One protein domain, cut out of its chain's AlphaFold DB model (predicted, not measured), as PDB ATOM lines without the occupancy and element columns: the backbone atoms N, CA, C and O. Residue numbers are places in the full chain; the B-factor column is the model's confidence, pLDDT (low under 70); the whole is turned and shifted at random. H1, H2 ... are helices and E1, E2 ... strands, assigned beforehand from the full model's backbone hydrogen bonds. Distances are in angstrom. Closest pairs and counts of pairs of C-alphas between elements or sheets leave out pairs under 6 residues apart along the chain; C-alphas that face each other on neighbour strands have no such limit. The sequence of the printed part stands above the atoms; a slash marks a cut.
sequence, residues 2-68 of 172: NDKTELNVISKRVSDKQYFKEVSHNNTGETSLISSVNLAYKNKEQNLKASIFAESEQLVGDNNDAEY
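AT A GLANCE: This is residues 2 to 68 of the 172 residues of the protein "[weak similarity to] organic solvent toleranceprotein" of Bathymodiolus azoricus thioautotrophic gill symbiont (UniProt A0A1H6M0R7). A long, narrow ribbon of three antiparallel strands, two of them a long hairpin, E2 and E3, with the shorter E1 along the other side of E2, ends in a small head of loops that holds the one-turn helix H1. Beyond E3 the last residues fold back, and residues 22 to 27 stand free in the head. The 67 printed residues hold, along the chain, E1, H1, E2 and E3; the sheet's order is E1, E2, E3, and the class is mostly strand. The whole is an extended rod, with a radius of gyration of the C-alphas of 17.0 A and spans of 52 by 24 by 17 A.

HOW THE PARTS SIT: E1, residues 5 to 10, is an edge strand, antiparallel at 177 degrees to E2, residues 32 to 43. C-alphas 7 and 39 face each other at 4.6 A, and N 6 and O 40 are within hydrogen-bond range at 2.8 A. H1, residues 19 to 22, is not on the sheet, and is too short for an O i to N i+4 pair; its one O i to N i+3 pair is within range. E2, the inner strand, forms a hairpin with E3, residues 48 to 59, antiparallel at 172 degrees. C-alphas 40 and 51 face each other at 4.2 A; N 33 and O 58, 2.8 A, and N 48 and O 43, 3.0 A, are within hydrogen-bond range. H1 and E3 are apart.

IN THESE COORDINATES: E1 begins at C-alpha 5 (-108.882, -7.923, 154.715) and is 16.8 A long; H1 spans 5.2 A. E2 is 35.2 A long, and E3, 36.7 A, ends at C-alpha 59 (-113.347, -16.746, 184.331).

THE WHOLE: The C-alphas of Glu 22 and Gln 46, the two farthest apart, are 52.3 A apart. The printed part has no cut and no long link. Residues 24 to 29 and 63 to 68 have pLDDT under 70.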
ATOM      1  N   ASN A   2    -107.904 -11.622 151.122       86.19
ATOM      2  CA  ASN A   2    -107.211 -10.683 150.226       86.19
ATOM      3  C   ASN A   2    -106.328  -9.696 151.008       86.19
ATOM      4  O   ASN A   2    -106.384  -9.630 152.231       86.19
ATOM      5  N   ASP A   3    -105.544  -8.915 150.279       92.25
ATOM      6  CA  ASP A   3    -104.650  -7.861 150.770       92.25
ATOM      7  C   ASP A   3    -105.359  -6.733 151.546       92.25
ATOM      8  O   ASP A   3    -104.733  -6.030 152.339       92.25
ATOM      9  N   LYS A   4    -106.669  -6.561 151.340       95.44
ATOM     10  CA  LYS A   4    -107.489  -5.535 152.002       95.44
ATOM     11  C   LYS A   4    -108.197  -6.035 153.263       95.44
ATOM     12  O   LYS A   4    -108.814  -5.217 153.941       95.44
ATOM     13  N   THR A   5    -108.143  -7.330 153.587       96.50
ATOM     14  CA  THR A   5    -108.882  -7.923 154.715       96.50
ATOM     15  C   THR A   5    -107.941  -8.627 155.686       96.50
ATOM     16  O   THR A   5    -107.217  -9.542 155.313       96.50
ATOM     17  N   GLU A   6    -108.015  -8.251 156.957       95.50
ATOM     18  CA  GLU A   6    -107.232  -8.803 158.060       95.50
ATOM     19  C   GLU A   6    -108.180  -9.484 159.055       95.50
ATOM     20  O   GLU A   6    -109.191  -8.903 159.450       95.50
ATOM     21  N   LEU A   7    -107.856 -10.707 159.470       95.81
ATOM     22  CA  LEU A   7    -108.572 -11.435 160.515       95.81
ATOM     23  C   LEU A   7    -107.570 -11.761 161.614       95.81
ATOM     24  O   LEU A   7    -106.590 -12.461 161.372       95.81
ATOM     25  N   ASN A   8    -107.830 -11.258 162.813       94.94
ATOM     26  CA  ASN A   8    -107.095 -11.613 164.014       94.94
ATOM     27  C   ASN A   8    -108.031 -12.384 164.947       94.94
ATOM     28  O   ASN A   8    -109.127 -11.910 165.250       94.94
ATOM     29  N   VAL A   9    -107.604 -13.568 165.380       94.75
ATOM     30  CA  VAL A   9    -108.340 -14.415 166.316       94.75
ATOM     31  C   VAL A   9    -107.401 -14.790 167.449       94.75
ATOM     32  O   VAL A   9    -106.373 -15.425 167.232       94.75
ATOM     33  N   ILE A  10    -107.787 -14.429 168.665       93.38
ATOM     34  CA  ILE A  10    -107.149 -14.872 169.899       93.38
ATOM     35  C   ILE A  10    -108.138 -15.814 170.577       93.38
ATOM     36  O   ILE A  10    -109.224 -15.397 170.976       93.38
ATOM     37  N   SER A  11    -107.772 -17.090 170.697       91.31
ATOM     38  CA  SER A  11    -108.582 -18.092 171.392       91.31
ATOM     39  C   SER A  11    -107.844 -18.564 172.633       91.31
ATOM     40  O   SER A  11    -106.834 -19.260 172.546       91.31
ATOM     41  N   LYS A  12    -108.347 -18.151 173.793       87.94
ATOM     42  CA  LYS A  12    -107.907 -18.628 175.101       87.94
ATOM     43  C   LYS A  12    -109.086 -19.336 175.746       87.94
ATOM     44  O   LYS A  12    -110.093 -18.696 176.048       87.94
ATOM     45  N   ARG A  13    -108.979 -20.654 175.903       86.19
ATOM     46  CA  ARG A  13    -110.035 -21.486 176.478       86.19
ATOM     47  C   ARG A  13    -109.437 -22.656 177.239       86.19
ATOM     48  O   ARG A  13    -108.499 -23.284 176.760       86.19
ATOM     49  N   VAL A  14    -110.034 -22.956 178.383       85.81
ATOM     50  CA  VAL A  14    -109.744 -24.145 179.196       85.81
ATOM     51  C   VAL A  14    -111.035 -24.914 179.475       85.81
ATOM     52  O   VAL A  14    -112.131 -24.370 179.290       85.81
ATOM     53  N   SER A  15    -110.913 -26.179 179.878       85.44
ATOM     54  CA  SER A  15    -112.042 -27.075 180.174       85.44
ATOM     55  C   SER A  15    -112.906 -26.575 181.326       85.44
ATOM     56  O   SER A  15    -114.134 -26.590 181.238       85.44
ATOM     57  N   ASP A  16    -112.262 -26.115 182.391       81.06
ATOM     58  CA  ASP A  16    -112.883 -25.823 183.675       81.06
ATOM     59  C   ASP A  16    -112.146 -24.675 184.385       81.06
ATOM     60  O   ASP A  16    -111.095 -24.205 183.950       81.06
ATOM     61  N   LYS A  17    -112.729 -24.182 185.479       82.00
ATOM     62  CA  LYS A  17    -112.179 -23.034 186.208       82.00
ATOM     63  C   LYS A  17    -110.899 -23.369 186.975       82.00
ATOM     64  O   LYS A  17    -110.099 -22.471 187.198       82.00
ATOM     65  N   GLN A  18    -110.713 -24.613 187.401       80.88
ATOM     66  CA  GLN A  18    -109.594 -25.044 188.241       80.88
ATOM     67  C   GLN A  18    -108.413 -25.585 187.426       80.88
ATOM     68  O   GLN A  18    -107.362 -25.864 187.998       80.88
ATOM     69  N   TYR A  19    -108.538 -25.626 186.096       80.75
ATOM     70  CA  TYR A  19    -107.530 -26.099 185.150       80.75
ATOM     71  C   TYR A  19    -106.093 -25.662 185.483       80.75
ATOM     72  O   TYR A  19    -105.189 -26.491 185.520       80.75
ATOM     73  N   PHE A  20    -105.864 -24.375 185.782       77.12
ATOM     74  CA  PHE A  20    -104.520 -23.860 186.085       77.12
ATOM     75  C   PHE A  20    -103.954 -24.301 187.441       77.12
ATOM     76  O   PHE A  20    -102.756 -24.159 187.662       77.12
ATOM     77  N   LYS A  21    -104.783 -24.828 188.345       75.56
ATOM     78  CA  LYS A  21    -104.335 -25.442 189.603       75.56
ATOM     79  C   LYS A  21    -104.072 -26.931 189.457       75.56
ATOM     80  O   LYS A  21    -103.163 -27.454 190.092       75.56
ATOM     81  N   GLU A  22    -104.894 -27.603 188.657       73.12
ATOM     82  CA  GLU A  22    -104.814 -29.049 188.446       73.12
ATOM     83  C   GLU A  22    -103.672 -29.421 187.493       73.12
ATOM     84  O   GLU A  22    -103.036 -30.462 187.653       73.12
ATOM     85  N   VAL A  23    -103.357 -28.545 186.537       70.56
ATOM     86  CA  VAL A  23    -102.255 -28.718 185.589       70.56
ATOM     87  C   VAL A  23    -101.157 -27.709 185.917       70.56
ATOM     88  O   VAL A  23    -101.358 -26.507 185.758       70.56
ATOM     89  N   SER A  24     -99.980 -28.194 186.338       64.00
ATOM     90  CA  SER A  24     -98.816 -27.347 186.644       64.00
ATOM     91  C   SER A  24     -98.533 -26.381 185.488       64.00
ATOM     92  O   SER A  24     -98.208 -26.788 184.372       64.00
ATOM     93  N   HIS A  25     -98.718 -25.092 185.757       64.62
ATOM     94  CA  HIS A  25     -98.487 -23.990 184.834       64.62
ATOM     95  C   HIS A  25     -97.763 -22.871 185.576       64.62
ATOM     96  O   HIS A  25     -97.940 -22.688 186.776       64.62
ATOM     97  N   ASN A  26     -96.999 -22.062 184.847       61.69
ATOM     98  CA  ASN A  26     -96.314 -20.905 185.429       61.69
ATOM     99  C   ASN A  26     -97.278 -19.738 185.764       61.69
ATOM    100  O   ASN A  26     -96.879 -18.803 186.449       61.69
ATOM    101  N   ASN A  27     -98.546 -19.803 185.322       60.31
ATOM    102  CA  ASN A  27     -99.557 -18.738 185.432       60.31
ATOM    103  C   ASN A  27    -100.741 -19.113 186.354       60.31
ATOM    104  O   ASN A  27    -101.898 -18.864 186.024       60.31
ATOM    105  N   THR A  28    -100.484 -19.706 187.525       62.53
ATOM    106  CA  THR A  28    -101.528 -20.122 188.497       62.53
ATOM    107  C   THR A  28    -102.354 -18.966 189.085       62.53
ATOM    108  O   THR A  28    -103.360 -19.213 189.747       62.53
ATOM    109  N   GLY A  29    -101.939 -17.712 188.859       66.75
ATOM    110  CA  GLY A  29    -102.603 -16.503 189.356       66.75
ATOM    111  C   GLY A  29    -103.571 -15.817 188.383       66.75
ATOM    112  O   GLY A  29    -104.142 -14.794 188.752       66.75
ATOM    113  N   GLU A  30    -103.752 -16.315 187.153       72.69
ATOM    114  CA  GLU A  30    -104.728 -15.721 186.224       72.69
ATOM    115  C   GLU A  30    -106.173 -15.997 186.669       72.69
ATOM    116  O   GLU A  30    -106.520 -17.117 187.036       72.69
ATOM    117  N   THR A  31    -107.024 -14.966 186.609       77.69
ATOM    118  CA  THR A  31    -108.441 -15.025 187.016       77.69
ATOM    119  C   THR A  31    -109.417 -14.974 185.836       77.69
ATOM    120  O   THR A  31    -110.608 -15.267 185.980       77.69
ATOM    121  N   SER A  32    -108.940 -14.638 184.634       81.56
ATOM    122  CA  SER A  32    -109.756 -14.638 183.423       81.56
ATOM    123  C   SER A  32    -108.946 -14.895 182.153       81.56
ATOM    124  O   SER A  32    -107.793 -14.500 182.010       81.56
ATOM    125  N   LEU A  33    -109.587 -15.560 181.195       85.44
ATOM    126  CA  LEU A  33    -109.100 -15.794 179.847       85.44
ATOM    127  C   LEU A  33    -109.945 -14.987 178.870       85.44
ATOM    128  O   LEU A  33    -111.159 -15.174 178.767       85.44
ATOM    129  N   ILE A  34    -109.284 -14.107 178.125       86.44
ATOM    130  CA  ILE A  34    -109.932 -13.267 177.121       86.44
ATOM    131  C   ILE A  34    -109.667 -13.854 175.740       86.44
ATOM    132  O   ILE A  34    -108.521 -13.967 175.298       86.44
ATOM    133  N   SER A  35    -110.749 -14.207 175.059       89.56
ATOM    134  CA  SER A  35    -110.755 -14.520 173.636       89.56
ATOM    135  C   SER A  35    -111.284 -13.325 172.854       89.56
ATOM    136  O   SER A  35    -112.202 -12.642 173.307       89.56
ATOM    137  N   SER A  36    -110.752 -13.078 171.663       91.88
ATOM    138  CA  SER A  36    -111.224 -11.998 170.802       91.88
ATOM    139  C   SER A  36    -111.123 -12.347 169.327       91.88
ATOM    140  O   SER A  36    -110.318 -13.174 168.899       91.88
ATOM    141  N   VAL A  37    -111.977 -11.707 168.542       93.81
ATOM    142  CA  VAL A  37    -111.958 -11.754 167.087       93.81
ATOM    143  C   VAL A  37    -112.044 -10.332 166.556       93.81
ATOM    144  O   VAL A  37    -112.869  -9.537 167.002       93.81
ATOM    145  N   ASN A  38    -111.182 -10.007 165.603       95.19
ATOM    146  CA  ASN A  38    -111.203  -8.750 164.875       95.19
ATOM    147  C   ASN A  38    -111.133  -9.047 163.381       95.19
ATOM    148  O   ASN A  38    -110.131  -9.576 162.903       95.19
ATOM    149  N   LEU A  39    -112.180  -8.683 162.653       96.25
ATOM    150  CA  LEU A  39    -112.206  -8.693 161.200       96.25
ATOM    151  C   LEU A  39    -112.146  -7.247 160.719       96.25
ATOM    152  O   LEU A  39    -113.091  -6.487 160.924       96.25
ATOM    153  N   ALA A  40    -111.053  -6.868 160.069       96.81
ATOM    154  CA  ALA A  40    -110.839  -5.524 159.561       96.81
ATOM    155  C   ALA A  40    -110.721  -5.531 158.036       96.81
ATOM    156  O   ALA A  40    -109.997  -6.328 157.453       96.81
ATOM    157  N   TYR A  41    -111.397  -4.590 157.391       97.44
ATOM    158  CA  TYR A  41    -111.251  -4.268 155.982       97.44
ATOM    159  C   TYR A  41    -110.606  -2.887 155.850       97.44
ATOM    160  O   TYR A  41    -111.086  -1.910 156.430       97.44
ATOM    161  N   LYS A  42    -109.516  -2.783 155.091       96.94
ATOM    162  CA  LYS A  42    -108.759  -1.547 154.869       96.94
ATOM    163  C   LYS A  42    -108.487  -1.375 153.381       96.94
ATOM    164  O   LYS A  42    -107.572  -1.972 152.823       96.94
ATOM    165  N   ASN A  43    -109.234  -0.484 152.743       96.19
ATOM    166  CA  ASN A  43    -108.986  -0.072 151.369       96.19
ATOM    167  C   ASN A  43    -108.288   1.293 151.361       96.19
ATOM    168  O   ASN A  43    -108.937   2.333 151.488       96.19
ATOM    169  N   LYS A  44    -106.957   1.276 151.232       93.38
ATOM    170  CA  LYS A  44    -106.128   2.492 151.215       93.38
ATOM    171  C   LYS A  44    -106.434   3.383 150.008       93.38
ATOM    172  O   LYS A  44    -106.561   4.587 150.181       93.38
ATOM    173  N   GLU A  45    -106.634   2.795 148.828       93.88
ATOM    174  CA  GLU A  45    -106.940   3.522 147.582       93.88
ATOM    175  C   GLU A  45    -108.229   4.337 147.708       93.88
ATOM    176  O   GLU A  45    -108.315   5.476 147.259       93.88
ATOM    177  N   GLN A  46    -109.233   3.764 148.374       93.75
ATOM    178  CA  GLN A  46    -110.514   4.422 148.600       93.75
ATOM    179  C   GLN A  46    -110.611   5.109 149.963       93.75
ATOM    180  O   GLN A  46    -111.685   5.615 150.286       93.75
ATOM    181  N   ASN A  47    -109.552   5.129 150.777       95.44
ATOM    182  CA  ASN A  47    -109.574   5.692 152.128       95.44
ATOM    183  C   ASN A  47    -110.767   5.200 152.981       95.44
ATOM    184  O   ASN A  47    -111.408   5.979 153.690       95.44
ATOM    185  N   LEU A  48    -111.099   3.912 152.865       96.94
ATOM    186  CA  LEU A  48    -112.213   3.269 153.560       96.94
ATOM    187  C   LEU A  48    -111.670   2.216 154.523       96.94
ATOM    188  O   LEU A  48    -110.881   1.352 154.135       96.94
ATOM    189  N   LYS A  49    -112.122   2.276 155.770       97.75
ATOM    190  CA  LYS A  49    -111.861   1.272 156.796       97.75
ATOM    191  C   LYS A  49    -113.189   0.802 157.366       97.75
ATOM    192  O   LYS A  49    -114.068   1.620 157.619       97.75
ATOM    193  N   ALA A  50    -113.318  -0.493 157.585       97.62
ATOM    194  CA  ALA A  50    -114.414  -1.064 158.347       97.62
ATOM    195  C   ALA A  50    -113.862  -2.152 159.262       97.62
ATOM    196  O   ALA A  50    -112.892  -2.818 158.900       97.62
ATOM    197  N   SER A  51    -114.443  -2.342 160.436       97.06
ATOM    198  CA  SER A  51    -114.070  -3.452 161.305       97.06
ATOM    199  C   SER A  51    -115.251  -3.984 162.088       97.06
ATOM    200  O   SER A  51    -116.181  -3.247 162.412       97.06
ATOM    201  N   ILE A  52    -115.172  -5.267 162.414       95.50
ATOM    202  CA  ILE A  52    -116.031  -5.939 163.377       95.50
ATOM    203  C   ILE A  52    -115.106  -6.546 164.422       95.50
ATOM    204  O   ILE A  52    -114.253  -7.372 164.098       95.50
ATOM    205  N   PHE A  53    -115.271  -6.130 165.666       94.00
ATOM    206  CA  PHE A  53    -114.537  -6.644 166.809       94.00
ATOM    207  C   PHE A  53    -115.515  -7.313 167.761       94.00
ATOM    208  O   PHE A  53    -116.610  -6.801 167.946       94.00
ATOM    209  N   ALA A  54    -115.144  -8.427 168.374       91.31
ATOM    210  CA  ALA A  54    -115.883  -9.006 169.485       91.31
ATOM    211  C   ALA A  54    -114.911  -9.676 170.451       91.31
ATOM    212  O   ALA A  54    -113.899 -10.241 170.037       91.31
ATOM    213  N   GLU A  55    -115.247  -9.663 171.733       87.88
ATOM    214  CA  GLU A  55    -114.478 -10.352 172.762       87.88
ATOM    215  C   GLU A  55    -115.385 -11.168 173.677       87.88
ATOM    216  O   GLU A  55    -116.597 -10.959 173.777       87.88
ATOM    217  N   SER A  56    -114.778 -12.154 174.321       84.25
ATOM    218  CA  SER A  56    -115.420 -13.015 175.294       84.25
ATOM    219  C   SER A  56    -114.462 -13.284 176.439       84.25
ATOM    220  O   SER A  56    -113.277 -13.525 176.224       84.25
ATOM    221  N   GLU A  57    -115.001 -13.270 177.649       83.00
ATOM    222  CA  GLU A  57    -114.278 -13.539 178.884       83.00
ATOM    223  C   GLU A  57    -114.740 -14.887 179.454       83.00
ATOM    224  O   GLU A  57    -115.944 -15.106 179.651       83.00
ATOM    225  N   GLN A  58    -113.787 -15.775 179.737       81.50
ATOM    226  CA  GLN A  58    -113.968 -16.974 180.554       81.50
ATOM    227  C   GLN A  58    -113.242 -16.767 181.885       81.50
ATOM    228  O   GLN A  58    -112.031 -16.607 181.903       81.50
ATOM    229  N   LEU A  59    -113.964 -16.804 183.002       83.31
ATOM    230  CA  LEU A  59    -113.347 -16.746 184.331       83.31
ATOM    231  C   LEU A  59    -112.667 -18.075 184.665       83.31
ATOM    232  O   LEU A  59    -113.198 -19.140 184.332       83.31
ATOM    233  N   VAL A  60    -111.537 -17.996 185.357       81.06
ATOM    234  CA  VAL A  60    -110.727 -19.124 185.837       81.06
ATOM    235  C   VAL A  60    -110.250 -18.832 187.267       81.06
ATOM    236  O   VAL A  60    -110.227 -17.684 187.696       81.06
ATOM    237  N   GLY A  61    -109.914 -19.862 188.034       77.31
ATOM    238  CA  GLY A  61    -109.552 -19.748 189.446       77.31
ATOM    239  C   GLY A  61    -110.742 -19.523 190.393       77.31
ATOM    240  O   GLY A  61    -111.910 -19.726 190.044       77.31
ATOM    241  N   ASP A  62    -110.426 -19.133 191.632       72.69
ATOM    242  CA  ASP A  62    -111.408 -19.010 192.723       72.69
ATOM    243  C   ASP A  62    -112.069 -17.632 192.802       72.69
ATOM    244  O   ASP A  62    -113.237 -17.530 193.185       72.69
ATOM    245  N   ASN A  63    -111.354 -16.579 192.396       62.88
ATOM    246  CA  ASN A  63    -111.864 -15.211 192.401       62.88
ATOM    247  C   ASN A  63    -112.752 -15.000 191.169       62.88
ATOM    248  O   ASN A  63    -112.273 -14.921 190.042       62.88
ATOM    249  N   ASN A  64    -114.067 -14.955 191.396       58.84
ATOM    250  CA  ASN A  64    -115.103 -15.016 190.361       58.84
ATOM    251  C   ASN A  64    -115.840 -13.685 190.143       58.84
ATOM    252  O   ASN A  64    -116.990 -13.682 189.695       58.84
ATOM    253  N   ASP A  65    -115.185 -12.556 190.408       60.25
ATOM    254  CA  ASP A  65    -115.764 -11.258 190.086       60.25
ATOM    255  C   ASP A  65    -115.532 -10.943 188.619       60.25
ATOM    256  O   ASP A  65    -114.467 -10.556 188.146       60.25
ATOM    257  N   ALA A  66    -116.589 -11.190 187.869       57.78
ATOM    258  CA  ALA A  66    -116.617 -10.973 186.453       57.78
ATOM    259  C   ALA A  66    -116.759  -9.455 186.238       57.78
ATOM    260  O   ALA A  66    -117.869  -8.941 186.289       57.78
ATOM    261  N   GLU A  67    -115.684  -8.731 185.950       55.78
ATOM    262  CA  GLU A  67    -115.754  -7.262 185.896       55.78
ATOM    263  C   GLU A  67    -116.344  -6.756 184.568       55.78
ATOM    264  O   GLU A  67    -117.005  -5.717 184.517       55.78
ATOM    265  N   TYR A  68    -116.192  -7.516 183.471       51.62
ATOM    266  CA  TYR A  68    -116.462  -6.935 182.157       51.62
ATOM    267  C   TYR A  68    -116.771  -7.959 181.059       51.62
ATOM    268  O   TYR A  68    -116.117  -8.980 180.944       51.62
TER     269      TYR A  68